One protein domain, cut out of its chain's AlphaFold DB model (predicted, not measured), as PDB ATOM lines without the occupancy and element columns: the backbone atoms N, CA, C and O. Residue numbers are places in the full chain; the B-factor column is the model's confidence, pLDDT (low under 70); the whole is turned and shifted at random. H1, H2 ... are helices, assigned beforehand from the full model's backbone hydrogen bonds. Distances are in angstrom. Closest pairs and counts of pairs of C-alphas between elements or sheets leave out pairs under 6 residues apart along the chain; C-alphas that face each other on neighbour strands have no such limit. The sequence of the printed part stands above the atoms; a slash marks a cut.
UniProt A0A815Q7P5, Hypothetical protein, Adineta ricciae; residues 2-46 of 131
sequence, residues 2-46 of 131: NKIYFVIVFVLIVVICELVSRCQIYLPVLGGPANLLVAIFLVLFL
ATOM      1  N   ASN A   2     232.376 120.825 209.853       92.00
ATOM      2  CA  ASN A   2     233.446 119.837 210.043       92.00
ATOM      3  C   ASN A   2     234.130 120.078 211.408       92.00
ATOM      4  O   ASN A   2     234.435 121.217 211.760       92.00
ATOM      5  N   LYS A   3     234.316 119.001 212.187       92.50
ATOM      6  CA  LYS A   3     234.826 119.027 213.569       92.50
ATOM      7  C   LYS A   3     236.170 119.754 213.685       92.50
ATOM      8  O   LYS A   3     236.389 120.461 214.658       92.50
ATOM      9  N   ILE A   4     237.027 119.637 212.669       93.94
ATOM     10  CA  ILE A   4     238.330 120.310 212.627       93.94
ATOM     11  C   ILE A   4     238.153 121.832 212.580       93.94
ATOM     12  O   ILE A   4     238.786 122.540 213.355       93.94
ATOM     13  N   TYR A   5     237.241 122.341 211.745       92.81
ATOM     14  CA  TYR A   5     236.963 123.782 211.688       92.81
ATOM     15  C   TYR A   5     236.430 124.315 213.015       92.81
ATOM     16  O   TYR A   5     236.851 125.382 213.446       92.81
ATOM     17  N   PHE A   6     235.538 123.570 213.676       90.88
ATOM     18  CA  PHE A   6     235.044 123.951 214.999       90.88
ATOM     19  C   PHE A   6     236.190 124.097 216.006       90.88
ATOM     20  O   PHE A   6     236.284 125.124 216.673       90.88
ATOM     21  N   VAL A   7     237.077 123.099 216.076       95.25
ATOM     22  CA  VAL A   7     238.220 123.111 216.999       95.25
ATOM     23  C   VAL A   7     239.155 124.280 216.697       95.25
ATOM     24  O   VAL A   7     239.537 124.994 217.618       95.25
ATOM     25  N   ILE A   8     239.482 124.520 215.424       95.81
ATOM     26  CA  ILE A   8     240.349 125.636 215.022       95.81
ATOM     27  C   ILE A   8     239.740 126.974 215.451       95.81
ATOM     28  O   ILE A   8     240.415 127.770 216.098       95.81
ATOM     29  N   VAL A   9     238.466 127.215 215.133       93.25
ATOM     30  CA  VAL A   9     237.779 128.464 215.493       93.25
ATOM     31  C   VAL A   9     237.722 128.641 217.010       93.25
ATOM     32  O   VAL A   9     238.032 129.719 217.506       93.25
ATOM     33  N   PHE A  10     237.382 127.585 217.752       92.12
ATOM     34  CA  PHE A  10     237.333 127.620 219.211       92.12
ATOM     35  C   PHE A  10     238.692 127.986 219.822       92.12
ATOM     36  O   PHE A  10     238.772 128.905 220.634       92.12
ATOM     37  N   VAL A  11     239.769 127.318 219.392       96.44
ATOM     38  CA  VAL A  11     241.127 127.590 219.886       96.44
ATOM     39  C   VAL A  11     241.557 129.015 219.549       96.44
ATOM     40  O   VAL A  11     242.085 129.706 220.417       96.44
ATOM     41  N   LEU A  12     241.296 129.487 218.327       95.62
ATOM     42  CA  LEU A  12     241.607 130.862 217.930       95.62
ATOM     43  C   LEU A  12     240.884 131.887 218.808       95.62
ATOM     44  O   LEU A  12     241.515 132.837 219.261       95.62
ATOM     45  N   ILE A  13     239.594 131.682 219.088       92.62
ATOM     46  CA  ILE A  13     238.821 132.564 219.972       92.62
ATOM     47  C   ILE A  13     239.444 132.594 221.370       92.62
ATOM     48  O   ILE A  13     239.691 133.679 221.887       92.62
ATOM     49  N   VAL A  14     239.753 131.434 221.959       93.06
ATOM     50  CA  VAL A  14     240.370 131.354 223.294       93.06
ATOM     51  C   VAL A  14     241.711 132.091 223.329       93.06
ATOM     52  O   VAL A  14     241.945 132.892 224.230       93.06
ATOM     53  N   VAL A  15     242.565 131.885 222.322       94.94
ATOM     54  CA  VAL A  15     243.862 132.574 222.218       94.94
ATOM     55  C   VAL A  15     243.675 134.088 222.107       94.94
ATOM     56  O   VAL A  15     244.353 134.835 222.808       94.94
ATOM     57  N   ILE A  16     242.743 134.559 221.276       91.50
ATOM     58  CA  ILE A  16     242.447 135.992 221.138       91.50
ATOM     59  C   ILE A  16     241.946 136.569 222.465       91.50
ATOM     60  O   ILE A  16     242.415 137.628 222.878       91.50
ATOM     61  N   CYS A  17     241.033 135.881 223.153       90.25
ATOM     62  CA  CYS A  17     240.519 136.321 224.448       90.25
ATOM     63  C   CYS A  17     241.632 136.459 225.490       90.25
ATOM     64  O   CYS A  17     241.695 137.476 226.176       90.25
ATOM     65  N   GLU A  18     242.538 135.485 225.567       90.00
ATOM     66  CA  GLU A  18     243.695 135.527 226.464       90.00
ATOM     67  C   GLU A  18     244.655 136.674 226.128       90.00
ATOM     68  O   GLU A  18     245.113 137.392 227.018       90.00
ATOM     69  N   LEU A  19     244.936 136.899 224.841       90.75
ATOM     70  CA  LEU A  19     245.785 138.009 224.402       90.75
ATOM     71  C   LEU A  19     245.167 139.364 224.758       90.75
ATOM     72  O   LEU A  19     245.850 140.222 225.316       90.75
ATOM     73  N   VAL A  20     243.871 139.544 224.496       88.25
ATOM     74  CA  VAL A  20     243.143 140.776 224.829       88.25
ATOM     75  C   VAL A  20     243.049 140.970 226.343       88.25
ATOM     76  O   VAL A  20     243.201 142.091 226.819       88.25
ATOM     77  N   SER A  21     242.873 139.900 227.121       85.62
ATOM     78  CA  SER A  21     242.826 139.993 228.584       85.62
ATOM     79  C   SER A  21     244.158 140.435 229.203       85.62
ATOM     80  O   SER A  21     244.168 140.948 230.321       85.62
ATOM     81  N   ARG A  22     245.283 140.266 228.494       87.88
ATOM     82  CA  ARG A  22     246.600 140.770 228.921       87.88
ATOM     83  C   ARG A  22     246.783 142.260 228.646       87.88
ATOM     84  O   ARG A  22     247.630 142.887 229.285       87.88
ATOM     85  N   CYS A  23     246.006 142.844 227.736       85.25
ATOM     86  CA  CYS A  23     246.018 144.283 227.504       85.25
ATOM     87  C   CYS A  23     245.426 144.996 228.728       85.25
ATOM     88  O   CYS A  23     244.257 144.815 229.047       85.25
ATOM     89  N   GLN A  24     246.207 145.836 229.408       79.50
ATOM     90  CA  GLN A  24     245.768 146.601 230.587       79.50
ATOM     91  C   GLN A  24     244.876 147.796 230.189       79.50
ATOM     92  O   GLN A  24     245.194 148.952 230.456       79.50
ATOM     93  N   ILE A  25     243.772 147.522 229.493       82.12
ATOM     94  CA  ILE A  25     242.779 148.520 229.094       82.12
ATOM     95  C   ILE A  25     241.711 148.573 230.180       82.12
ATOM     96  O   ILE A  25     241.036 147.580 230.444       82.12
ATOM     97  N   TYR A  26     241.540 149.742 230.790       82.56
ATOM     98  CA  TYR A  26     240.508 149.972 231.792       82.56
ATOM     99  C   TYR A  26     239.451 150.928 231.243       82.56
ATOM    100  O   TYR A  26     239.757 152.055 230.855       82.56
ATOM    101  N   LEU A  27     238.199 150.481 231.221       82.56
ATOM    102  CA  LEU A  27     237.048 151.300 230.863       82.56
ATOM    103  C   LEU A  27     236.291 151.690 232.139       82.56
ATOM    104  O   LEU A  27     235.969 150.813 232.939       82.56
ATOM    105  N   PRO A  28     235.918 152.968 232.326       80.25
ATOM    106  CA  PRO A  28     235.317 153.439 233.577       80.25
ATOM    107  C   PRO A  28     233.998 152.732 233.925       80.25
ATOM    108  O   PRO A  28     233.696 152.526 235.095       80.25
ATOM    109  N   VAL A  29     233.224 152.315 232.916       82.94
ATOM    110  CA  VAL A  29     231.940 151.625 233.117       82.94
ATOM    111  C   VAL A  29     232.126 150.111 233.230       82.94
ATOM    112  O   VAL A  29     231.655 149.494 234.188       82.94
ATOM    113  N   LEU A  30     232.839 149.503 232.279       83.69
ATOM    114  CA  LEU A  30     232.963 148.046 232.163       83.69
ATOM    115  C   LEU A  30     234.064 147.448 233.046       83.69
ATOM    116  O   LEU A  30     234.007 146.263 233.337       83.69
ATOM    117  N   GLY A  31     235.033 148.235 233.509       85.69
ATOM    118  CA  GLY A  31     236.216 147.725 234.196       85.69
ATOM    119  C   GLY A  31     237.257 147.206 233.202       85.69
ATOM    120  O   GLY A  31     237.566 147.877 232.217       85.69
ATOM    121  N   GLY A  32     237.816 146.026 233.473       86.75
ATOM    122  CA  GLY A  32     238.912 145.448 232.691       86.75
ATOM    123  C   GLY A  32     238.531 144.897 231.301       86.75
ATOM    124  O   GLY A  32     237.349 144.810 230.945       86.75
ATOM    125  N   PRO A  33     239.532 144.446 230.522       85.06
ATOM    126  CA  PRO A  33     239.359 143.954 229.147       85.06
ATOM    127  C   PRO A  33     238.479 142.696 229.055       85.06
ATOM    128  O   PRO A  33     237.769 142.505 228.069       85.06
ATOM    129  N   ALA A  34     238.468 141.852 230.090       84.69
ATOM    130  CA  ALA A  34     237.632 140.654 230.133       84.69
ATOM    131  C   ALA A  34     236.131 140.996 230.107       84.69
ATOM    132  O   ALA A  34     235.360 140.373 229.378       84.69
ATOM    133  N   ASN A  35     235.715 142.041 230.829       89.06
ATOM    134  CA  ASN A  35     234.320 142.487 230.842       89.06
ATOM    135  C   ASN A  35     233.907 143.068 229.484       89.06
ATOM    136  O   ASN A  35     232.773 142.871 229.049       89.06
ATOM    137  N   LEU A  36     234.836 143.726 228.781       89.62
ATOM    138  CA  LEU A  36     234.622 144.179 227.408       89.62
ATOM    139  C   LEU A  36     234.401 142.999 226.454       89.62
ATOM    140  O   LEU A  36     233.471 143.039 225.653       89.62
ATOM    141  N   LEU A  37     235.205 141.937 226.556       89.38
ATOM    142  CA  LEU A  37     235.023 140.732 225.741       89.38
ATOM    143  C   LEU A  37     233.651 140.093 225.973       89.38
ATOM    144  O   LEU A  37     232.960 139.774 225.008       89.38
ATOM    145  N   VAL A  38     233.223 139.958 227.232       88.81
ATOM    146  CA  VAL A  38     231.886 139.437 227.561       88.81
ATOM    147  C   VAL A  38     230.790 140.326 226.969       88.81
ATOM    148  O   VAL A  38     229.854 139.804 226.366       88.81
ATOM    149  N   ALA A  39     230.920 141.653 227.068       90.75
ATOM    150  CA  ALA A  39     229.976 142.586 226.456       90.75
ATOM    151  C   ALA A  39     229.910 142.418 224.928       90.75
ATOM    152  O   ALA A  39     228.818 142.372 224.364       90.75
ATOM    153  N   ILE A  40     231.060 142.278 224.259       91.88
ATOM    154  CA  ILE A  40     231.134 142.057 222.809       91.88
ATOM    155  C   ILE A  40     230.453 140.739 222.437       91.88
ATOM    156  O   ILE A  40     229.599 140.735 221.553       91.88
ATOM    157  N   PHE A  41     230.773 139.633 223.114       91.25
ATOM    158  CA  PHE A  41     230.136 138.343 222.839       91.25
ATOM    159  C   PHE A  41     228.631 138.380 223.078       91.25
ATOM    160  O   PHE A  41     227.879 137.816 222.286       91.25
ATOM    161  N   LEU A  42     228.180 139.080 224.119       91.50
ATOM    162  CA  LEU A  42     226.762 139.259 224.390       91.50
ATOM    163  C   LEU A  42     226.068 140.043 223.272       91.50
ATOM    164  O   LEU A  42     225.027 139.619 222.778       91.50
ATOM    165  N   VAL A  43     226.654 141.153 222.823       92.81
ATOM    166  CA  VAL A  43     226.112 141.935 221.705       92.81
ATOM    167  C   VAL A  43     226.084 141.106 220.420       92.81
ATOM    168  O   VAL A  43     225.061 141.083 219.741       92.81
ATOM    169  N   LEU A  44     227.158 140.377 220.108       92.12
ATOM    170  CA  LEU A  44     227.215 139.492 218.942       92.12
ATOM    171  C   LEU A  44     226.153 138.392 219.007       92.12
ATOM    172  O   LEU A  44     225.491 138.138 218.005       92.12
ATOM    173  N   PHE A  45     225.954 137.781 220.177       87.88
ATOM    174  CA  PHE A  45     224.907 136.788 220.397       87.88
ATOM    175  C   PHE A  45     223.512 137.378 220.158       87.88
ATOM    176  O   PHE A  45     222.730 136.804 219.406       87.88
ATOM    177  N   LEU A  46     223.212 138.551 220.729       89.38
ATOM    178  CA  LEU A  46     221.921 139.218 220.540       89.38
ATOM    179  C   LEU A  46     221.683 139.610 219.077       89.38
ATOM    180  O   LEU A  46     220.582 139.420 218.570       89.38
TER     181      LEU A  46
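Overview. This is residues 2 to 46 of the 131 residues of the protein "Hypothetical protein" of Adineta ricciae (UniProt A0A815Q7P5). A helical hairpin that opens as a V: the long helix H1 runs to a looped-out link, residues 23 to 32, and the shorter helix H2 folds back at an angle. The two meet near the link, while residues 2 to 15 and 40 to 46 stand free as the arms of the V. The printed part has 45 residues with two named helices, H1 then H2, and no named strand. Its class is all helix; the whole is loose, with a radius of gyration of the C-alphas of 12.5 A, and flat, spanning 41 by 25 by 7 A.

Arrangement. H1, residues 3 to 22, and H2, residues 33 to 46, form a helical hairpin. They touch with residues 17 to 22 of H1 and 33 to 37 of H2 alone; the closest C-alphas, those of Ser 21 and Pro 33, are 5.3 A apart. They run opposite ways at a steep tilt of 41 degrees. In H1 and H2 every O i to N i+4 pair is within hydrogen-bond range.

Along the chain. H1 begins at C-alpha 3, (234.826, 119.027, 213.569), and measures 29.1 A from first to last C-alpha. H2 measures 20.0 A and ends at C-alpha 46, (221.921, 139.218, 220.540).

Size, cuts and confidence. The two C-alphas farthest apart, those of Asn 2 and Pro 28, are 41.1 A apart. The printed part has no cut, and the link from H1 to H2 is short, with 10 residues. The mean pLDDT of the printed part is 89.4, and no printed residue is under 70.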